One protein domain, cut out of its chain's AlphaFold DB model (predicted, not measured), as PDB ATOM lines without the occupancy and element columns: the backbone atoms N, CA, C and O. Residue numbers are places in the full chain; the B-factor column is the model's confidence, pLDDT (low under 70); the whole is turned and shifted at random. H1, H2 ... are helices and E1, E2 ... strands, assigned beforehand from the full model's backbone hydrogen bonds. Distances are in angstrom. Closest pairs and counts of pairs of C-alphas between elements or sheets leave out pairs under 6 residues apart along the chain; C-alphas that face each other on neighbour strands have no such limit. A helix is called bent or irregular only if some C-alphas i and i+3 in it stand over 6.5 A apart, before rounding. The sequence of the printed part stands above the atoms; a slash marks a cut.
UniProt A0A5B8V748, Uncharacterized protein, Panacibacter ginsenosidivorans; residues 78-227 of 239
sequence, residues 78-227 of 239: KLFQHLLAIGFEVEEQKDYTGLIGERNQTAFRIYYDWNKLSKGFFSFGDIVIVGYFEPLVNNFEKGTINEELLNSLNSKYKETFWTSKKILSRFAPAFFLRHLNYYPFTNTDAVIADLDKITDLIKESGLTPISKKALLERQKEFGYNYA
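AT A GLANCE: This is residues 78 to 227 of the 239 residues of an uncharacterized protein of Panacibacter ginsenosidivorans (UniProt A0A5B8V748). One strongly twisted sheet of six antiparallel strands makes the core, in the order E1, E2, E3, E4, E7, E6, with H1 and H3 over one face and H4 over part of the other: three layers, helices on both faces of a sheet. H2 only grazes the sheet, with its residues 149 to 155 near the edge strand E6, and the short strand E5 lies far from the core, its centre 21.3 A from the mean of the C-alphas. The printed part has 150 residues with four named helices and seven named strands, H1 E1 E2 E3 E4 E5 H2 E6 E7 H3 H4, a mixed class. It is compact, with a radius of gyration of the C-alphas of 15.2 A and spans of 46 by 33 by 27 A.

HOW THE PARTS SIT: Start at H1, residues 78 to 85, on the sheet at a height of 9.5 A; its closest C-alpha to E2, residues 96 to 103, is that of Phe 80, 7.7 A from that of Leu 99. E1, residues 89 to 93, E2, E3, residues 106 to 113, and E4, residues 126 to 132, form a meander, each strand the antiparallel neighbour of the one before; look for N 91 and O 98 at 2.9 A, N 101 and O 108 at 3.0 A, and N 111 and O 128 at 3.0 A. E5, residues 137 to 139, pairs with no named strand. H2, residues 147 to 156, only grazes the sheet; the C-alphas of Asn 154 and Phe 171 are its closest to E6, residues 168 to 171, at 6.0 A. E6 and E7, residues 175 to 181, are a hairpin, with N 177 and O 170 at 2.9 A; E7 is also antiparallel to E4, with N 129 and O 178 at 2.8 A. H3, residues 188 to 204, is on the same face as H1 at a height of 8.5 A; its closest C-alpha to E4 is that of Ile 198, 6.7 A from that of Gly 131. H4, residues 212 to 226, is on the opposite face, over E3 at 10.0 A; the C-alphas of Ala 107 and Lys 212 are their closest, at 4.6 A. Every O i to N i+4 pair is within hydrogen-bond range in H1, H2 and H3, and 8 of 11 in H4.

IN THESE COORDINATES: Find C-alpha 78 at (20.163, -31.353, -41.649), where H1 begins. E2 runs 21.9 A, E3 21.6 A, and H3 24.5 A. H4 ends at C-alpha 226, (1.364, -24.458, -23.464); it is irregular, with C-alphas 221 and 224 9.6 A apart.

THE WHOLE: The C-alphas of Glu 141 and Phe 185, the two farthest apart, are 46.5 A apart. The printed part has no cut; the links E3 to E4 and H2 to E6 are long. Look for pLDDT under 70 at residues 117 to 123, 138 to 144, 158 to 167 and 224.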
ATOM      1  N   LYS A  78      19.018 -32.254 -41.860       93.12
ATOM      2  CA  LYS A  78      20.163 -31.353 -41.649       93.12
ATOM      3  C   LYS A  78      19.828 -30.197 -40.700       93.12
ATOM      4  O   LYS A  78      20.633 -29.869 -39.837       93.12
ATOM      5  N   LEU A  79      18.639 -29.608 -40.849       93.62
ATOM      6  CA  LEU A  79      18.177 -28.515 -39.998       93.62
ATOM      7  C   LEU A  79      18.047 -28.941 -38.533       93.62
ATOM      8  O   LEU A  79      18.581 -28.270 -37.658       93.62
ATOM      9  N   PHE A  80      17.369 -30.057 -38.266       95.56
ATOM     10  CA  PHE A  80      17.130 -30.508 -36.897       95.56
ATOM     11  C   PHE A  80      18.414 -30.992 -36.227       95.56
ATOM     12  O   PHE A  80      18.653 -30.655 -35.076       95.56
ATOM     13  N   GLN A  81      19.285 -31.689 -36.960       96.06
ATOM     14  CA  GLN A  81      20.611 -32.066 -36.460       96.06
ATOM     15  C   GLN A  81      21.456 -30.841 -36.089       96.06
ATOM     16  O   GLN A  81      22.159 -30.853 -35.083       96.06
ATOM     17  N   HIS A  82      21.356 -29.758 -36.862       95.19
ATOM     18  CA  HIS A  82      22.036 -28.511 -36.533       95.19
ATOM     19  C   HIS A  82      21.441 -27.828 -35.290       95.19
ATOM     20  O   HIS A  82      22.188 -27.368 -34.434       95.19
ATOM     21  N   LEU A  83      20.111 -27.810 -35.153       95.81
ATOM     22  CA  LEU A  83      19.436 -27.279 -33.962       95.81
ATOM     23  C   LEU A  83      19.795 -28.075 -32.692       95.81
ATOM     24  O   LEU A  83      20.049 -27.482 -31.646       95.81
ATOM     25  N   LEU A  84      19.893 -29.404 -32.791       96.81
ATOM     26  CA  LEU A  84      20.385 -30.258 -31.706       96.81
ATOM     27  C   LEU A  84      21.825 -29.901 -31.312       96.81
ATOM     28  O   LEU A  84      22.133 -29.784 -30.130       96.81
ATOM     29  N   ALA A  85      22.698 -29.663 -32.294       95.94
ATOM     30  CA  ALA A  85      24.093 -29.302 -32.043       95.94
ATOM     31  C   ALA A  85      24.260 -27.963 -31.299       95.94
ATOM     32  O   ALA A  85      25.263 -27.774 -30.616       95.94
ATOM     33  N   ILE A  86      23.288 -27.047 -31.397       94.00
ATOM     34  CA  ILE A  86      23.290 -25.769 -30.665       94.00
ATOM     35  C   ILE A  86      22.527 -25.828 -29.327       94.00
ATOM     36  O   ILE A  86      22.294 -24.784 -28.720       94.00
ATOM     37  N   GLY A  87      22.147 -27.024 -28.861       95.06
ATOM     38  CA  GLY A  87      21.598 -27.244 -27.518       95.06
ATOM     39  C   GLY A  87      20.080 -27.411 -27.428       95.06
ATOM     40  O   GLY A  87      19.545 -27.417 -26.321       95.06
ATOM     41  N   PHE A  88      19.368 -27.552 -28.552       97.19
ATOM     42  CA  PHE A  88      17.983 -28.033 -28.508       97.19
ATOM     43  C   PHE A  88      17.946 -29.526 -28.155       97.19
ATOM     44  O   PHE A  88      18.878 -30.274 -28.440       97.19
ATOM     45  N   GLU A  89      16.838 -29.964 -27.573       97.25
ATOM     46  CA  GLU A  89      16.587 -31.346 -27.167       97.25
ATOM     47  C   GLU A  89      15.425 -31.922 -27.975       97.25
ATOM     48  O   GLU A  89      14.512 -31.197 -28.375       97.25
ATOM     49  N   VAL A  90      15.454 -33.233 -28.217       97.00
ATOM     50  CA  VAL A  90      14.332 -33.938 -28.847       97.00
ATOM     51  C   VAL A  90      13.160 -33.991 -27.869       97.00
ATOM     52  O   VAL A  90      13.322 -34.401 -26.723       97.00
ATOM     53  N   GLU A  91      11.979 -33.604 -28.343       93.88
ATOM     54  CA  GLU A  91      10.716 -33.743 -27.625       93.88
ATOM     55  C   GLU A  91       9.813 -34.721 -28.385       93.88
ATOM     56  O   GLU A  91       9.473 -34.500 -29.551       93.88
ATOM     57  N   GLU A  92       9.424 -35.807 -27.722       91.62
ATOM     58  CA  GLU A  92       8.546 -36.839 -28.272       91.62
ATOM     59  C   GLU A  92       7.348 -37.056 -27.350       91.62
ATOM     60  O   GLU A  92       7.499 -37.231 -26.142       91.62
ATOM     61  N   GLN A  93       6.146 -37.059 -27.930       85.75
ATOM     62  CA  GLN A  93       4.911 -37.318 -27.194       85.75
ATOM     63  C   GLN A  93       3.885 -37.998 -28.105       85.75
ATOM     64  O   GLN A  93       3.349 -37.384 -29.025       85.75
ATOM     65  N   LYS A  94       3.574 -39.271 -27.836       84.44
ATOM     66  CA  LYS A  94       2.704 -40.107 -28.685       84.44
ATOM     67  C   LYS A  94       3.173 -40.119 -30.149       84.44
ATOM     68  O   LYS A  94       4.176 -40.748 -30.464       84.44
ATOM     69  N   ASP A  95       2.448 -39.438 -31.035       85.06
ATOM     70  CA  ASP A  95       2.745 -39.362 -32.467       85.06
ATOM     71  C   ASP A  95       3.559 -38.119 -32.846       85.06
ATOM     72  O   ASP A  95       3.959 -37.990 -34.009       85.06
ATOM     73  N   TYR A  96       3.775 -37.211 -31.891       89.69
ATOM     74  CA  TYR A  96       4.539 -35.988 -32.062       89.69
ATOM     75  C   TYR A  96       6.037 -36.223 -31.911       89.69
ATOM     76  O   TYR A  96       6.489 -36.907 -30.991       89.69
ATOM     77  N   THR A  97       6.795 -35.568 -32.784       93.88
ATOM     78  CA  THR A  97       8.245 -35.466 -32.715       93.88
ATOM     79  C   THR A  97       8.669 -34.052 -33.109       93.88
ATOM     80  O   THR A  97       8.375 -33.576 -34.210       93.88
ATOM     81  N   GLY A  98       9.396 -33.386 -32.222       96.31
ATOM     82  CA  GLY A  98       9.920 -32.046 -32.442       96.31
ATOM     83  C   GLY A  98      11.166 -31.779 -31.613       96.31
ATOM     84  O   GLY A  98      11.806 -32.694 -31.097       96.31
ATOM     85  N   LEU A  99      11.528 -30.506 -31.526       97.38
ATOM     86  CA  LEU A  99      12.600 -30.010 -30.682       97.38
ATOM     87  C   LEU A  99      12.049 -29.010 -29.683       97.38
ATOM     88  O   LEU A  99      11.225 -28.170 -30.046       97.38
ATOM     89  N   ILE A 100      12.594 -29.042 -28.476       97.25
ATOM     90  CA  ILE A 100      12.403 -28.023 -27.451       97.25
ATOM     91  C   ILE A 100      13.761 -27.448 -27.058       97.25
ATOM     92  O   ILE A 100      14.752 -28.163 -26.943       97.25
ATOM     93  N   GLY A 101      13.838 -26.139 -26.868       96.94
ATOM     94  CA  GLY A 101      15.083 -25.485 -26.486       96.94
ATOM     95  C   GLY A 101      14.852 -24.098 -25.927       96.94
ATOM     96  O   GLY A 101      13.723 -23.616 -25.862       96.94
ATOM     97  N   GLU A 102      15.937 -23.458 -25.515       96.44
ATOM     98  CA  GLU A 102      15.925 -22.076 -25.051       96.44
ATOM     99  C   GLU A 102      16.961 -21.274 -25.824       96.44
ATOM    100  O   GLU A 102      18.080 -21.733 -26.053       96.44
ATOM    101  N   ARG A 103      16.594 -20.055 -26.216       93.94
ATOM    102  CA  ARG A 103      17.516 -19.100 -26.820       93.94
ATOM    103  C   ARG A 103      17.140 -17.696 -26.372       93.94
ATOM    104  O   ARG A 103      15.974 -17.325 -26.428       93.94
ATOM    105  N   ASN A 104      18.120 -16.927 -25.902       92.31
ATOM    106  CA  ASN A 104      17.930 -15.554 -25.415       92.31
ATOM    107  C   ASN A 104      16.813 -15.414 -24.356       92.31
ATOM    108  O   ASN A 104      16.077 -14.423 -24.368       92.31
ATOM    109  N   GLN A 105      16.727 -16.396 -23.443       92.69
ATOM    110  CA  GLN A 105      15.711 -16.531 -22.379       92.69
ATOM    111  C   GLN A 105      14.286 -16.828 -22.873       92.69
ATOM    112  O   GLN A 105      13.345 -16.822 -22.084       92.69
ATOM    113  N   THR A 106      14.125 -17.121 -24.163       96.75
ATOM    114  CA  THR A 106      12.853 -17.519 -24.763       96.75
ATOM    115  C   THR A 106      12.870 -19.018 -25.031       96.75
ATOM    116  O   THR A 106      13.772 -19.537 -25.694       96.75
ATOM    117  N   ALA A 107      11.862 -19.722 -24.537       97.38
ATOM    118  CA  ALA A 107      11.615 -21.111 -24.862       97.38
ATOM    119  C   ALA A 107      11.061 -21.218 -26.280       97.38
ATOM    120  O   ALA A 107      10.171 -20.462 -26.683       97.38
ATOM    121  N   PHE A 108      11.557 -22.208 -27.009       97.69
ATOM    122  CA  PHE A 108      11.123 -22.511 -28.356       97.69
ATOM    123  C   PHE A 108      10.721 -23.968 -28.488       97.69
ATOM    124  O   PHE A 108      11.413 -24.857 -27.990       97.69
ATOM    125  N   ARG A 109       9.650 -24.205 -29.246       96.81
ATOM    126  CA  ARG A 109       9.397 -25.498 -29.880       96.81
ATOM    127  C   ARG A 109       9.527 -25.388 -31.381       96.81
ATOM    128  O   ARG A 109       9.042 -24.428 -31.975       96.81
ATOM    129  N   ILE A 110      10.158 -26.383 -31.986       96.62
ATOM    130  CA  ILE A 110      10.369 -26.439 -33.428       96.62
ATOM    131  C   ILE A 110       9.963 -27.820 -33.917       96.62
ATOM    132  O   ILE A 110      10.507 -28.828 -33.481       96.62
ATOM    133  N   TYR A 111       9.010 -27.885 -34.837       95.38
ATOM    134  CA  TYR A 111       8.545 -29.149 -35.403       95.38
ATOM    135  C   TYR A 111       8.232 -28.995 -36.885       95.38
ATOM    136  O   TYR A 111       8.170 -27.890 -37.415       95.38
ATOM    137  N   TYR A 112       8.075 -30.117 -37.577       93.62
ATOM    138  CA  TYR A 112       7.620 -30.117 -38.963       93.62
ATOM    139  C   TYR A 112       6.123 -30.383 -39.027       93.62
ATOM    140  O   TYR A 112       5.644 -31.298 -38.372       93.62
ATOM    141  N   ASP A 113       5.393 -29.640 -39.839       90.19
ATOM    142  CA  ASP A 113       3.973 -29.860 -40.081       90.19
ATOM    143  C   ASP A 113       3.743 -30.182 -41.563       90.19
ATOM    144  O   ASP A 113       4.143 -29.423 -42.453       90.19
ATOM    145  N   TRP A 114       3.131 -31.334 -41.847       86.88
ATOM    146  CA  TRP A 114       2.773 -31.716 -43.217       86.88
ATOM    147  C   TRP A 114       1.462 -31.061 -43.665       86.88
ATOM    148  O   TRP A 114       1.237 -30.937 -44.872       86.88
ATOM    149  N   ASN A 115       0.640 -30.577 -42.725       79.38
ATOM    150  CA  ASN A 115      -0.536 -29.752 -42.984       79.38
ATOM    151  C   ASN A 115      -0.094 -28.312 -43.240       79.38
ATOM    152  O   ASN A 115      -0.318 -27.384 -42.468       79.38
ATOM    153  N   LYS A 116       0.592 -28.148 -44.367       73.75
ATOM    154  CA  LYS A 116       1.183 -26.897 -44.821       73.75
ATOM    155  C   LYS A 116       0.177 -25.743 -44.808       73.75
ATOM    156  O   LYS A 116      -0.819 -25.763 -45.532       73.75
ATOM    157  N   LEU A 117       0.515 -24.691 -44.071       65.38
ATOM    158  CA  LEU A 117      -0.214 -23.424 -44.053       65.38
ATOM    159  C   LEU A 117       0.533 -22.334 -44.826       65.38
ATOM    160  O   LEU A 117      -0.091 -21.424 -45.382       65.38
ATOM    161  N   SER A 118       1.864 -22.422 -44.908       58.22
ATOM    162  CA  SER A 118       2.666 -21.485 -45.686       58.22
ATOM    163  C   SER A 118       2.520 -21.759 -47.189       58.22
ATOM    164  O   SER A 118       2.437 -22.894 -47.658       58.22
ATOM    165  N   LYS A 119       2.433 -20.708 -48.005       57.47
ATOM    166  CA  LYS A 119       2.167 -20.860 -49.445       57.47
ATOM    167  C   LYS A 119       3.495 -20.826 -50.217       57.47
ATOM    168  O   LYS A 119       4.021 -19.756 -50.504       57.47
ATOM    169  N   GLY A 120       4.016 -21.985 -50.609       55.22
ATOM    170  CA  GLY A 120       5.216 -22.110 -51.454       55.22
ATOM    171  C   GLY A 120       5.055 -23.177 -52.535       55.22
ATOM    172  O   GLY A 120       4.349 -24.160 -52.332       55.22
ATOM    173  N   PHE A 121       5.683 -23.012 -53.696       55.78
ATOM    174  CA  PHE A 121       5.698 -24.070 -54.712       55.78
ATOM    175  C   PHE A 121       6.691 -25.169 -54.291       55.78
ATOM    176  O   PHE A 121       7.753 -24.857 -53.749       55.78
ATOM    177  N   PHE A 122       6.318 -26.443 -54.465       61.88
ATOM    178  CA  PHE A 122       7.135 -27.629 -54.141       61.88
ATOM    179  C   PHE A 122       7.717 -27.740 -52.715       61.88
ATOM    180  O   PHE A 122       8.639 -28.524 -52.500       61.88
ATOM    181  N   SER A 123       7.222 -26.992 -51.720       67.62
ATOM    182  CA  SER A 123       7.648 -27.250 -50.335       67.62
ATOM    183  C   SER A 123       7.014 -28.541 -49.817       67.62
ATOM    184  O   SER A 123       5.863 -28.849 -50.137       67.62
ATOM    185  N   PHE A 124       7.773 -29.279 -49.012       76.12
ATOM    186  CA  PHE A 124       7.380 -30.599 -48.518       76.12
ATOM    187  C   PHE A 124       6.555 -30.526 -47.229       76.12
ATOM    188  O   PHE A 124       6.315 -31.559 -46.626       76.12
ATOM    189  N   GLY A 125       6.168 -29.333 -46.783       85.69
ATOM    190  CA  GLY A 125       5.534 -29.046 -45.494       85.69
ATOM    191  C   GLY A 125       6.090 -27.742 -44.926       85.69
ATOM    192  O   GLY A 125       6.803 -27.017 -45.631       85.69
ATOM    193  N   ASP A 126       5.804 -27.478 -43.658       89.38
ATOM    194  CA  ASP A 126       6.297 -26.313 -42.929       89.38
ATOM    195  C   ASP A 126       7.223 -26.734 -41.787       89.38
ATOM    196  O   ASP A 126       6.992 -27.740 -41.126       89.38
ATOM    197  N   ILE A 127       8.267 -25.951 -41.529       92.44
ATOM    198  CA  ILE A 127       8.897 -25.894 -40.213       92.44
ATOM    199  C   ILE A 127       8.127 -24.869 -39.401       92.44
ATOM    200  O   ILE A 127       8.032 -23.703 -39.789       92.44
ATOM    201  N   VAL A 128       7.578 -25.314 -38.284       93.25
ATOM    202  CA  VAL A 128       6.824 -24.487 -37.358       93.25
ATOM    203  C   VAL A 128       7.717 -24.154 -36.180       93.25
ATOM    204  O   VAL A 128       8.249 -25.050 -35.529       93.25
ATOM    205  N   ILE A 129       7.887 -22.862 -35.929       94.94
ATOM    206  CA  ILE A 129       8.600 -22.319 -34.779       94.94
ATOM    207  C   ILE A 129       7.562 -21.701 -33.847       94.94
ATOM    208  O   ILE A 129       6.759 -20.868 -34.270       94.94
ATOM    209  N   VAL A 130       7.601 -22.100 -32.581       95.94
ATOM    210  CA  VAL A 130       6.739 -21.595 -31.515       95.94
ATOM    211  C   VAL A 130       7.621 -20.942 -30.461       95.94
ATOM    212  O   VAL A 130       8.398 -21.648 -29.826       95.94
ATOM    213  N   GLY A 131       7.533 -19.623 -30.293       96.31
ATOM    214  CA  GLY A 131       8.223 -18.884 -29.228       96.31
ATOM    215  C   GLY A 131       7.255 -18.527 -28.105       96.31
ATOM    216  O   GLY A 131       6.207 -17.949 -28.381       96.31
ATOM    217  N   TYR A 132       7.575 -18.874 -26.861       95.50
ATOM    218  CA  TYR A 132       6.637 -18.758 -25.736       95.50
ATOM    219  C   TYR A 132       6.859 -17.499 -24.895       95.50
ATOM    220  O   TYR A 132       7.989 -17.046 -24.695       95.50
ATOM    221  N   PHE A 133       5.762 -16.959 -24.371       94.31
ATOM    222  CA  PHE A 133       5.742 -15.782 -23.504       94.31
ATOM    223  C   PHE A 133       4.618 -15.888 -22.465       94.31
ATOM    224  O   PHE A 133       3.722 -16.724 -22.592       94.31
ATOM    225  N   GLU A 134       4.672 -15.055 -21.425       90.31
ATOM    226  CA  GLU A 134       3.649 -15.013 -20.375       90.31
ATOM    227  C   GLU A 134       2.269 -14.719 -20.977       90.31
ATOM    228  O   GLU A 134       2.130 -13.780 -21.764       90.31
ATOM    229  N   PRO A 135       1.245 -15.527 -20.649       86.12
ATOM    230  CA  PRO A 135      -0.021 -15.513 -21.359       86.12
ATOM    231  C   PRO A 135      -0.705 -14.148 -21.266       86.12
ATOM    232  O   PRO A 135      -0.719 -13.503 -20.217       86.12
ATOM    233  N   LEU A 136      -1.341 -13.738 -22.363       83.62
ATOM    234  CA  LEU A 136      -2.132 -12.513 -22.476       83.62
ATOM    235  C   LEU A 136      -3.485 -12.682 -21.774       83.62
ATOM    236  O   LEU A 136      -4.535 -12.646 -22.416       83.62
ATOM    237  N   VAL A 137      -3.478 -12.918 -20.466       77.44
ATOM    238  CA  VAL A 137      -4.693 -13.031 -19.654       77.44
ATOM    239  C   VAL A 137      -4.965 -11.725 -18.916       77.44
ATOM    240  O   VAL A 137      -4.094 -11.165 -18.261       77.44
ATOM    241  N   ASN A 138      -6.207 -11.250 -19.005       59.72
ATOM    242  CA  ASN A 138      -6.685 -10.103 -18.231       59.72
ATOM    243  C   ASN A 138      -6.992 -10.491 -16.777       59.72
ATOM    244  O   ASN A 138      -6.928  -9.656 -15.879       59.72
ATOM    245  N   ASN A 139      -7.365 -11.753 -16.552       57.31
ATOM    246  CA  ASN A 139      -7.654 -12.306 -15.236       57.31
ATOM    247  C   ASN A 139      -7.409 -13.825 -15.258       57.31
ATOM    248  O   ASN A 139      -8.111 -14.554 -15.962       57.31
ATOM    249  N   PHE A 140      -6.430 -14.294 -14.479       57.75
ATOM    250  CA  PHE A 140      -6.090 -15.718 -14.373       57.75
ATOM    251  C   PHE A 140      -7.235 -16.570 -13.794       57.75
ATOM    252  O   PHE A 140      -7.416 -17.700 -14.231       57.75
ATOM    253  N   GLU A 141      -8.053 -16.031 -12.883       53.22
ATOM    254  CA  GLU A 141      -9.179 -16.743 -12.252       53.22
ATOM    255  C   GLU A 141     -10.369 -16.936 -13.202       53.22
ATOM    256  O   GLU A 141     -11.105 -17.913 -13.095       53.22
ATOM    257  N   LYS A 142     -10.569 -16.003 -14.143       56.09
ATOM    258  CA  LYS A 142     -11.650 -16.072 -15.145       56.09
ATOM    259  C   LYS A 142     -11.204 -16.657 -16.485       56.09
ATOM    260  O   LYS A 142     -12.050 -16.869 -17.351       56.09
ATOM    261  N   GLY A 143      -9.902 -16.876 -16.679       60.19
ATOM    262  CA  GLY A 143      -9.338 -17.398 -17.927       60.19
ATOM    263  C   GLY A 143      -9.602 -16.512 -19.151       60.19
ATOM    264  O   GLY A 143      -9.622 -17.009 -20.275       60.19
ATOM    265  N   THR A 144      -9.852 -15.212 -18.959       69.50
ATOM    266  CA  THR A 144     -10.205 -14.305 -20.056       69.50
ATOM    267  C   THR A 144      -8.956 -13.759 -20.741       69.50
ATOM    268  O   THR A 144      -8.108 -13.115 -20.120       69.50
ATOM    269  N   ILE A 145      -8.854 -14.010 -22.046       78.88
ATOM    270  CA  ILE A 145      -7.761 -13.538 -22.902       78.88
ATOM    271  C   ILE A 145      -7.960 -12.049 -23.211       78.88
ATOM    272  O   ILE A 145      -9.084 -11.590 -23.421       78.88
ATOM    273  N   ASN A 146      -6.869 -11.286 -23.273       81.88
ATOM    274  CA  ASN A 146      -6.884  -9.917 -23.775       81.88
ATOM    275  C   ASN A 146      -6.969  -9.905 -25.311       81.88
ATOM    276  O   ASN A 146      -5.963  -9.790 -26.015       81.88
ATOM    277  N   GLU A 147      -8.185 -10.068 -25.836       82.88
ATOM    278  CA  GLU A 147      -8.434 -10.113 -27.281       82.88
ATOM    279  C   GLU A 147      -8.064  -8.803 -27.990       82.88
ATOM    280  O   GLU A 147      -7.580  -8.836 -29.122       82.88
ATOM    281  N   GLU A 148      -8.240  -7.654 -27.335       84.81
ATOM    282  CA  GLU A 148      -7.902  -6.346 -27.903       84.81
ATOM    283  C   GLU A 148      -6.394  -6.218 -28.145       84.81
ATOM    284  O   GLU A 148      -5.966  -5.895 -29.258       84.81
ATOM    285  N   LEU A 149      -5.578  -6.564 -27.142       86.62
ATOM    286  CA  LEU A 149      -4.124  -6.591 -27.273       86.62
ATOM    287  C   LEU A 149      -3.679  -7.596 -28.342       86.62
ATOM    288  O   LEU A 149      -2.850  -7.266 -29.189       86.62
ATOM    289  N   LEU A 150      -4.255  -8.802 -28.353       87.56
ATOM    290  CA  LEU A 150      -3.929  -9.832 -29.343       87.56
ATOM    291  C   LEU A 150      -4.236  -9.374 -30.779       87.56
ATOM    292  O   LEU A 150      -3.423  -9.571 -31.687       87.56
ATOM    293  N   ASN A 151      -5.395  -8.747 -30.990       86.50
ATOM    294  CA  ASN A 151      -5.797  -8.205 -32.287       86.50
ATOM    295  C   ASN A 151      -4.915  -7.026 -32.704       86.50
ATOM    296  O   ASN A 151      -4.545  -6.927 -33.878       86.50
ATOM    297  N   SER A 152      -4.528  -6.172 -31.753       88.38
ATOM    298  CA  SER A 152      -3.597  -5.065 -31.977       88.38
ATOM    299  C   SER A 152      -2.218  -5.569 -32.410       88.38
ATOM    300  O   SER A 152      -1.715  -5.148 -33.452       88.38
ATOM    301  N   LEU A 153      -1.644  -6.552 -31.704       89.12
ATOM    302  CA  LEU A 153      -0.356  -7.163 -32.054       89.12
ATOM    303  C   LEU A 153      -0.394  -7.819 -33.440       89.12
ATOM    304  O   LEU A 153       0.457  -7.548 -34.289       89.12
ATOM    305  N   ASN A 154      -1.410  -8.641 -33.706       87.75
ATOM    306  CA  ASN A 154      -1.564  -9.289 -35.008       87.75
ATOM    307  C   ASN A 154      -1.803  -8.286 -36.148       87.75
ATOM    308  O   ASN A 154      -1.377  -8.542 -37.273       87.75
ATOM    309  N   SER A 155      -2.438  -7.142 -35.874       85.06
ATOM    310  CA  SER A 155      -2.619  -6.067 -36.856       85.06
ATOM    311  C   SER A 155      -1.329  -5.281 -37.090       85.06
ATOM    312  O   SER A 155      -0.964  -5.059 -38.242       85.06
ATOM    313  N   LYS A 156      -0.603  -4.922 -36.022       84.38
ATOM    314  CA  LYS A 156       0.669  -4.183 -36.077       84.38
ATOM    315  C   LYS A 156       1.706  -4.908 -36.929       84.38
ATOM    316  O   LYS A 156       2.370  -4.290 -37.752       84.38
ATOM    317  N   TYR A 157       1.815  -6.222 -36.761       76.69
ATOM    318  CA  TYR A 157       2.818  -7.024 -37.463       76.69
ATOM    319  C   TYR A 157       2.283  -7.718 -38.722       76.69
ATOM    320  O   TYR A 157       3.012  -8.458 -39.383       76.69
ATOM    321  N   LYS A 158       1.033  -7.431 -39.114       68.81
ATOM    322  CA  LYS A 158       0.374  -8.005 -40.296       68.81
ATOM    323  C   LYS A 158       1.214  -7.855 -41.567       68.81
ATOM    324  O   LYS A 158       1.288  -8.799 -42.348       68.81
ATOM    325  N   GLU A 159       1.871  -6.709 -41.760       54.06
ATOM    326  CA  GLU A 159       2.695  -6.430 -42.948       54.06
ATOM    327  C   GLU A 159       4.087  -7.073 -42.891       54.06
ATOM    328  O   GLU A 159       4.576  -7.573 -43.905       54.06
ATOM    329  N   THR A 160       4.696  -7.173 -41.705       55.03
ATOM    330  CA  THR A 160       5.969  -7.886 -41.498       55.03
ATOM    331  C   THR A 160       5.844  -9.375 -41.853       55.03
ATOM    332  O   THR A 160       6.806 -10.001 -42.303       55.03
ATOM    333  N   PHE A 161       4.640  -9.936 -41.715       52.25
ATOM    334  CA  PHE A 161       4.317 -11.321 -42.065       52.25
ATOM    335  C   PHE A 161       3.927 -11.530 -43.540       52.25
ATOM    336  O   PHE A 161       3.882 -12.670 -43.994       52.25
ATOM    337  N   TRP A 162       3.697 -10.463 -44.313       38.06
ATOM    338  CA  TRP A 162       3.242 -10.516 -45.713       38.06
ATOM    339  C   TRP A 162       4.290 -10.043 -46.730       38.06
ATOM    340  O   TRP A 162       3.949  -9.592 -47.825       38.06
ATOM    341  N   THR A 163       5.586 -10.191 -46.440       39.38
ATOM    342  CA  THR A 163       6.582 -10.091 -47.520       39.38
ATOM    343  C   THR A 163       6.321 -11.190 -48.561       39.38
ATOM    344  O   THR A 163       5.805 -12.261 -48.246       39.38
ATOM    345  N   SER A 164       6.628 -10.920 -49.830       42.12
ATOM    346  CA  SER A 164       6.243 -11.692 -51.033       42.12
ATOM    347  C   SER A 164       6.557 -13.205 -51.031       42.12
ATOM    348  O   SER A 164       6.121 -13.932 -51.929       42.12
ATOM    349  N   LYS A 165       7.252 -13.710 -50.005       48.41
ATOM    350  CA  LYS A 165       7.386 -15.128 -49.654       48.41
ATOM    351  C   LYS A 165       6.452 -15.430 -48.477       48.41
ATOM    352  O   LYS A 165       6.746 -15.107 -47.336       48.41
ATOM    353  N   LYS A 166       5.319 -16.053 -48.789       55.84
ATOM    354  CA  LYS A 166       4.133 -16.270 -47.945       55.84
ATOM    355  C   LYS A 166       4.419 -17.141 -46.695       55.84
ATOM    356  O   LYS A 166       4.105 -18.333 -46.687       55.84
ATOM    357  N   ILE A 167       5.020 -16.532 -45.675       60.22
ATOM    358  CA  ILE A 167       5.307 -17.064 -44.333       60.22
ATOM    359  C   ILE A 167       4.104 -16.743 -43.438       60.22
ATOM    360  O   ILE A 167       3.748 -15.580 -43.287       60.22
ATOM    361  N   LEU A 168       3.457 -17.748 -42.844       73.44
ATOM    362  CA  LEU A 168       2.344 -17.499 -41.921       73.44
ATOM    363  C   LEU A 168       2.909 -17.303 -40.515       73.44
ATOM    364  O   LEU A 168       3.500 -18.229 -39.969       73.44
ATOM    365  N   SER A 169       2.745 -16.115 -39.934       84.56
ATOM    366  CA  SER A 169       3.073 -15.897 -38.523       84.56
ATOM    367  C   SER A 169       1.954 -15.164 -37.800       84.56
ATOM    368  O   SER A 169       1.233 -14.380 -38.419       84.56
ATOM    369  N   ARG A 170       1.791 -15.442 -36.507       87.50
ATOM    370  CA  ARG A 170       0.765 -14.815 -35.668       87.50
ATOM    371  C   ARG A 170       1.113 -14.910 -34.190       87.50
ATOM    372  O   ARG A 170       1.699 -15.896 -33.749       87.50
ATOM    373  N   PHE A 171       0.656 -13.930 -33.430       90.12
ATOM    374  CA  PHE A 171       0.506 -14.057 -31.990       90.12
ATOM    375  C   PHE A 171      -0.726 -14.907 -31.673       90.12
ATOM    376  O   PHE A 171      -1.779 -14.773 -32.305       90.12
ATOM    377  N   ALA A 172      -0.571 -15.774 -30.684       88.19
ATOM    378  CA  ALA A 172      -1.610 -16.516 -29.992       88.19
ATOM    379  C   ALA A 172      -1.571 -16.131 -28.496       88.19
ATOM    380  O   ALA A 172      -0.656 -15.423 -28.080       88.19
ATOM    381  N   PRO A 173      -2.526 -16.578 -27.664       87.62
ATOM    382  CA  PRO A 173      -2.625 -16.116 -26.278       87.62
ATOM    383  C   PRO A 173      -1.382 -16.335 -25.404       87.62
ATOM    384  O   PRO A 173      -1.175 -15.557 -24.484       87.62
ATOM    385  N   ALA A 174      -0.556 -17.351 -25.671       89.38
ATOM    386  CA  ALA A 174       0.625 -17.681 -24.855       89.38
ATOM    387  C   ALA A 174       1.910 -17.908 -25.674       89.38
ATOM    388  O   ALA A 174       2.938 -18.333 -25.145       89.38
ATOM    389  N   PHE A 175       1.854 -17.691 -26.988       92.69
ATOM    390  CA  PHE A 175       2.990 -17.938 -27.865       92.69
ATOM    391  C   PHE A 175       2.887 -17.174 -29.179       92.69
ATOM    392  O   PHE A 175       1.816 -16.769 -29.632       92.69
ATOM    393  N   PHE A 176       4.031 -17.026 -29.828       92.69
ATOM    394  CA  PHE A 176       4.168 -16.577 -31.196       92.69
ATOM    395  C   PHE A 176       4.424 -17.780 -32.102       92.69
ATOM    396  O   PHE A 176       5.274 -18.618 -31.805       92.69
ATOM    397  N   LEU A 177       3.700 -17.861 -33.213       91.50
ATOM    398  CA  LEU A 177       3.780 -18.954 -34.175       91.50
ATOM    399  C   LEU A 177       4.358 -18.449 -35.492       91.50
ATOM    400  O   LEU A 177       3.903 -17.423 -35.996       91.50
ATOM    401  N   ARG A 178       5.291 -19.195 -36.088       89.31
ATOM    402  CA  ARG A 178       5.853 -18.914 -37.417       89.31
ATOM    403  C   ARG A 178       5.988 -20.189 -38.243       89.31
ATOM    404  O   ARG A 178       6.650 -21.129 -37.822       89.31
ATOM    405  N   HIS A 179       5.410 -20.184 -39.440       87.62
ATOM    406  CA  HIS A 179       5.483 -21.263 -40.425       87.62
ATOM    407  C   HIS A 179       6.446 -20.899 -41.549       87.62
ATOM    408  O   HIS A 179       6.208 -19.958 -42.312       87.62
ATOM    409  N   LEU A 180       7.502 -21.687 -41.695       87.00
ATOM    410  CA  LEU A 180       8.499 -21.550 -42.745       87.00
ATOM    411  C   LEU A 180       8.370 -22.707 -43.732       87.00
ATOM    412  O   LEU A 180       8.384 -23.860 -43.319       87.00
ATOM    413  N   ASN A 181       8.317 -22.430 -45.037       85.75
ATOM    414  CA  ASN A 181       8.334 -23.495 -46.043       85.75
ATOM    415  C   ASN A 181       9.565 -24.397 -45.854       85.75
ATOM    416  O   ASN A 181      10.705 -23.923 -45.893       85.75
ATOM    417  N   TYR A 182       9.338 -25.702 -45.706       86.94
ATOM    418  CA  TYR A 182      10.412 -26.673 -45.572       86.94
ATOM    419  C   TYR A 182      10.885 -27.196 -46.931       86.94
ATOM    420  O   TYR A 182      10.110 -27.737 -47.730       86.94
ATOM    421  N   TYR A 183      12.196 -27.111 -47.132       85.62
ATOM    422  CA  TYR A 183      12.935 -27.769 -48.197       85.62
ATOM    423  C   TYR A 183      14.079 -28.580 -47.562       85.62
ATOM    424  O   TYR A 183      14.650 -28.148 -46.563       85.62
ATOM    425  N   PRO A 184      14.496 -29.727 -48.132       82.19
ATOM    426  CA  PRO A 184      15.645 -30.482 -47.614       82.19
ATOM    427  C   PRO A 184      16.950 -29.667 -47.512       82.19
ATOM    428  O   PRO A 184      17.851 -30.028 -46.761       82.19
ATOM    429  N   PHE A 185      17.032 -28.567 -48.263       82.38
ATOM    430  CA  PHE A 185      18.138 -27.612 -48.309       82.38
ATOM    431  C   PHE A 185      17.800 -26.267 -47.636       82.38
ATOM    432  O   PHE A 185      18.451 -25.264 -47.924       82.38
ATOM    433  N   THR A 186      16.782 -26.210 -46.764       83.50
ATOM    434  CA  THR A 186      16.478 -25.009 -45.969       83.50
ATOM    435  C   THR A 186      17.740 -24.523 -45.251       83.50
ATOM    436  O   THR A 186      18.428 -25.302 -44.591       83.50
ATOM    437  N   ASN A 187      18.042 -23.230 -45.397       86.31
ATOM    438  CA  ASN A 187      19.196 -22.606 -44.759       86.31
ATOM    439  C   ASN A 187      18.995 -22.567 -43.234       86.31
ATOM    440  O   ASN A 187      18.044 -21.956 -42.746       86.31
ATOM    441  N   THR A 188      19.894 -23.220 -42.501       88.56
ATOM    442  CA  THR A 188      19.869 -23.325 -41.039       88.56
ATOM    443  C   THR A 188      20.091 -21.985 -40.357       88.56
ATOM    444  O   THR A 188      19.383 -21.668 -39.405       88.56
ATOM    445  N   ASP A 189      20.983 -21.159 -40.894       89.06
ATOM    446  CA  ASP A 189      21.323 -19.858 -40.313       89.06
ATOM    447  C   ASP A 189      20.136 -18.898 -40.401       89.06
ATOM    448  O   ASP A 189      19.885 -18.114 -39.491       89.06
ATOM    449  N   ALA A 190      19.338 -19.014 -41.469       87.62
ATOM    450  CA  ALA A 190      18.103 -18.253 -41.617       87.62
ATOM    451  C   ALA A 190      17.054 -18.641 -40.560       87.62
ATOM    452  O   ALA A 190      16.349 -17.769 -40.057       87.62
ATOM    453  N   VAL A 191      16.967 -19.928 -40.200       90.56
ATOM    454  CA  VAL A 191      16.072 -20.402 -39.132       90.56
ATOM    455  C   VAL A 191      16.550 -19.907 -37.768       90.56
ATOM    456  O   VAL A 191      15.733 -19.442 -36.980       90.56
ATOM    457  N   ILE A 192      17.858 -19.938 -37.499       91.50
ATOM    458  CA  ILE A 192      18.428 -19.422 -36.245       91.50
ATOM    459  C   ILE A 192      18.193 -17.914 -36.115       91.50
ATOM    460  O   ILE A 192      17.723 -17.457 -35.078       91.50
ATOM    461  N   ALA A 193      18.439 -17.153 -37.184       90.69
ATOM    462  CA  ALA A 193      18.162 -15.720 -37.207       90.69
ATOM    463  C   ALA A 193      16.673 -15.416 -36.972       90.69
ATOM    464  O   ALA A 193      16.337 -14.386 -36.391       90.69
ATOM    465  N   ASP A 194      15.769 -16.300 -37.401       90.25
ATOM    466  CA  ASP A 194      14.346 -16.168 -37.096       90.25
ATOM    467  C   ASP A 194      14.034 -16.423 -35.609       90.25
ATOM    468  O   ASP A 194      13.152 -15.753 -35.081       90.25
ATOM    469  N   LEU A 195      14.759 -17.299 -34.900       94.38
ATOM    470  CA  LEU A 195      14.607 -17.460 -33.440       94.38
ATOM    471  C   LEU A 195      14.982 -16.181 -32.683       94.38
ATOM    472  O   LEU A 195      14.269 -15.763 -31.767       94.38
ATOM    473  N   ASP A 196      16.082 -15.544 -33.091       93.81
ATOM    474  CA  ASP A 196      16.533 -14.279 -32.506       93.81
ATOM    475  C   ASP A 196      15.494 -13.176 -32.758       93.81
ATOM    476  O   ASP A 196      14.989 -12.577 -31.809       93.81
ATOM    477  N   LYS A 197      15.039 -13.022 -34.010       91.81
ATOM    478  CA  LYS A 197      13.980 -12.064 -34.370       91.81
ATOM    479  C   LYS A 197      12.677 -12.286 -33.614       91.81
ATOM    480  O   LYS A 197      12.007 -11.317 -33.282       91.81
ATOM    481  N   ILE A 198      12.273 -13.536 -33.381       93.56
ATOM    482  CA  ILE A 198      11.056 -13.826 -32.612       93.56
ATOM    483  C   ILE A 198      11.227 -13.369 -31.164       93.56
ATOM    484  O   ILE A 198      10.304 -12.783 -30.605       93.56
ATOM    485  N   THR A 199      12.396 -13.601 -30.564       94.38
ATOM    486  CA  THR A 199      12.674 -13.117 -29.206       94.38
ATOM    487  C   THR A 199      12.592 -11.596 -29.132       94.38
ATOM    488  O   THR A 199      11.940 -11.064 -28.234       94.38
ATOM    489  N   ASP A 200      13.211 -10.903 -30.087       93.38
ATOM    490  CA  ASP A 200      13.191  -9.442 -30.139       93.38
ATOM    491  C   ASP A 200      11.765  -8.927 -30.346       93.38
ATOM    492  O   ASP A 200      11.306  -8.069 -29.600       93.38
ATOM    493  N   LEU A 201      11.008  -9.542 -31.258       92.12
ATOM    494  CA  LEU A 201       9.606  -9.219 -31.513       92.12
ATOM    495  C   LEU A 201       8.733  -9.345 -30.251       92.12
ATOM    496  O   LEU A 201       7.885  -8.488 -30.001       92.12
ATOM    497  N   ILE A 202       8.924 -10.409 -29.462       93.38
ATOM    498  CA  ILE A 202       8.213 -10.622 -28.193       93.38
ATOM    499  C   ILE A 202       8.551  -9.486 -27.215       93.38
ATOM    500  O   ILE A 202       7.641  -8.853 -26.677       93.38
ATOM    501  N   LYS A 203       9.840  -9.172 -27.042       93.19
ATOM    502  CA  LYS A 203      10.307  -8.124 -26.119       93.19
ATOM    503  C   LYS A 203       9.849  -6.723 -26.542       93.19
ATOM    504  O   LYS A 203       9.327  -5.976 -25.719       93.19
ATOM    505  N   GLU A 204       9.969  -6.378 -27.822       92.62
ATOM    506  CA  GLU A 204       9.508  -5.103 -28.400       92.62
ATOM    507  C   GLU A 204       7.990  -4.912 -28.300       92.62
ATOM    508  O   GLU A 204       7.489  -3.786 -28.299       92.62
ATOM    509  N   SER A 205       7.244  -6.014 -28.215       90.56
ATOM    510  CA  SER A 205       5.795  -6.009 -28.004       90.56
ATOM    511  C   SER A 205       5.403  -5.826 -26.533       90.56
ATOM    512  O   SER A 205       4.215  -5.859 -26.220       90.56
ATOM    513  N   GLY A 206       6.373  -5.646 -25.628       91.19
ATOM    514  CA  GLY A 206       6.149  -5.541 -24.185       91.19
ATOM    515  C   GLY A 206       5.770  -6.870 -23.526       91.19
ATOM    516  O   GLY A 206       5.280  -6.876 -22.399       91.19
ATOM    517  N   LEU A 207       5.966  -7.995 -24.222       93.12
ATOM    518  CA  LEU A 207       5.659  -9.324 -23.706       93.12
ATOM    519  C   LEU A 207       6.875  -9.904 -22.992       93.12
ATOM    520  O   LEU A 207       8.019  -9.658 -23.374       93.12
ATOM    521  N   THR A 208       6.622 -10.710 -21.962       93.81
ATOM    522  CA  THR A 208       7.685 -11.340 -21.172       93.81
ATOM    523  C   THR A 208       7.971 -12.738 -21.717       93.81
ATOM    524  O   THR A 208       7.080 -13.584 -21.645       93.81
ATOM    525  N   PRO A 209       9.169 -13.016 -22.264       95.69
ATOM    526  CA  PRO A 209       9.532 -14.363 -22.690       95.69
ATOM    527  C   PRO A 209       9.530 -15.350 -21.520       95.69
ATOM    528  O   PRO A 209       9.898 -14.999 -20.400       95.69
ATOM    529  N   ILE A 210       9.150 -16.596 -21.795       94.62
ATOM    530  CA  ILE A 210       9.189 -17.692 -20.817       94.62
ATOM    531  C   ILE A 210      10.430 -18.550 -21.080       94.62
ATOM    532  O   ILE A 210      10.694 -18.893 -22.228       94.62
ATOM    533  N   SER A 211      11.151 -18.956 -20.031       96.31
ATOM    534  CA  SER A 211      12.282 -19.897 -20.124       96.31
ATOM    535  C   SER A 211      11.825 -21.343 -20.358       96.31
ATOM    536  O   SER A 211      10.689 -21.704 -20.042       96.31
ATOM    537  N   LYS A 212      12.698 -22.231 -20.855       95.44
ATOM    538  CA  LYS A 212      12.341 -23.649 -21.087       95.44
ATOM    539  C   LYS A 212      11.827 -24.307 -19.807       95.44
ATOM    540  O   LYS A 212      10.847 -25.047 -19.842       95.44
ATOM    541  N   LYS A 213      12.465 -24.015 -18.670       94.56
ATOM    542  CA  LYS A 213      12.057 -24.541 -17.362       94.56
ATOM    543  C   LYS A 213      10.631 -24.110 -17.005       94.56
ATOM    544  O   LYS A 213       9.803 -24.965 -16.705       94.56
ATOM    545  N   ALA A 214      10.347 -22.811 -17.088       92.62
ATOM    546  CA  ALA A 214       9.027 -22.277 -16.772       92.62
ATOM    547  C   ALA A 214       7.956 -22.802 -17.744       92.62
ATOM    548  O   ALA A 214       6.859 -23.141 -17.314       92.62
ATOM    549  N   LEU A 215       8.278 -22.967 -19.033       92.94
ATOM    550  CA  LEU A 215       7.368 -23.570 -20.011       92.94
ATOM    551  C   LEU A 215       6.957 -24.994 -19.606       92.94
ATOM    552  O   LEU A 215       5.773 -25.323 -19.628       92.94
ATOM    553  N   LEU A 216       7.923 -25.832 -19.217       91.12
ATOM    554  CA  LEU A 216       7.658 -27.213 -18.805       91.12
ATOM    555  C   LEU A 216       6.842 -27.290 -17.507       91.12
ATOM    556  O   LEU A 216       5.988 -28.165 -17.374       91.12
ATOM    557  N   GLU A 217       7.076 -26.383 -16.559       90.38
ATOM    558  CA  GLU A 217       6.276 -26.270 -15.330       90.38
ATOM    559  C   GLU A 217       4.832 -25.858 -15.651       90.38
ATOM    560  O   GLU A 217       3.890 -26.547 -15.260       90.38
ATOM    561  N   ARG A 218       4.653 -24.808 -16.461       85.44
ATOM    562  CA  ARG A 218       3.336 -24.319 -16.898       85.44
ATOM    563  C   ARG A 218       2.562 -25.354 -17.708       85.44
ATOM    564  O   ARG A 218       1.348 -25.450 -17.571       85.44
ATOM    565  N   GLN A 219       3.231 -26.145 -18.540       84.81
ATOM    566  CA  GLN A 219       2.572 -27.210 -19.292       84.81
ATOM    567  C   GLN A 219       2.036 -28.318 -18.381       84.81
ATOM    568  O   GLN A 219       0.963 -28.848 -18.657       84.81
ATOM    569  N   LYS A 220       2.742 -28.658 -17.295       84.44
ATOM    570  CA  LYS A 220       2.231 -29.621 -16.305       84.44
ATOM    571  C   LYS A 220       0.980 -29.095 -15.600       84.44
ATOM    572  O   LYS A 220       0.083 -29.875 -15.314       84.44
ATOM    573  N   GLU A 221       0.926 -27.791 -15.341       78.88
ATOM    574  CA  GLU A 221      -0.176 -27.145 -14.617       78.88
ATOM    575  C   GLU A 221      -1.397 -26.854 -15.508       78.88
ATOM    576  O   GLU A 221      -2.533 -27.094 -15.110       78.88
ATOM    577  N   PHE A 222      -1.181 -26.364 -16.732       74.44
ATOM    578  CA  PHE A 222      -2.239 -25.835 -17.604       74.44
ATOM    579  C   PHE A 222      -2.428 -26.613 -18.918       74.44
ATOM    580  O   PHE A 222      -3.243 -26.219 -19.758       74.44
ATOM    581  N   GLY A 223      -1.679 -27.700 -19.131       76.75
ATOM    582  CA  GLY A 223      -1.849 -28.624 -20.253       76.75
ATOM    583  C   GLY A 223      -1.824 -27.948 -21.630       76.75
ATOM    584  O   GLY A 223      -0.788 -27.465 -22.090       76.75
ATOM    585  N   TYR A 224      -2.985 -27.931 -22.301       67.62
ATOM    586  CA  TYR A 224      -3.154 -27.526 -23.706       67.62
ATOM    587  C   TYR A 224      -2.696 -26.095 -24.009       67.62
ATOM    588  O   TYR A 224      -2.246 -25.821 -25.118       67.62
ATOM    589  N   ASN A 225      -2.752 -25.191 -23.030       71.38
ATOM    590  CA  ASN A 225      -2.415 -23.778 -23.240       71.38
ATOM    591  C   ASN A 225      -0.935 -23.549 -23.580       71.38
ATOM    592  O   ASN A 225      -0.594 -22.532 -24.183       71.38
ATOM    593  N   TYR A 226      -0.077 -24.507 -23.227       81.31
ATOM    594  CA  TYR A 226       1.364 -24.458 -23.464       81.31
ATOM    595  C   TYR A 226       1.851 -25.628 -24.317       81.31
ATOM    596  O   TYR A 226       3.049 -25.884 -24.350       81.31
ATOM    597  N   ALA A 227       0.956 -26.350 -24.994       81.88
ATOM    598  CA  ALA A 227       1.305 -27.400 -25.945       81.88
ATOM    599  C   ALA A 227       1.625 -26.810 -27.335       81.88
ATOM    600  O   ALA A 227       1.073 -25.767 -27.699       81.88
TER     601      ALA A 227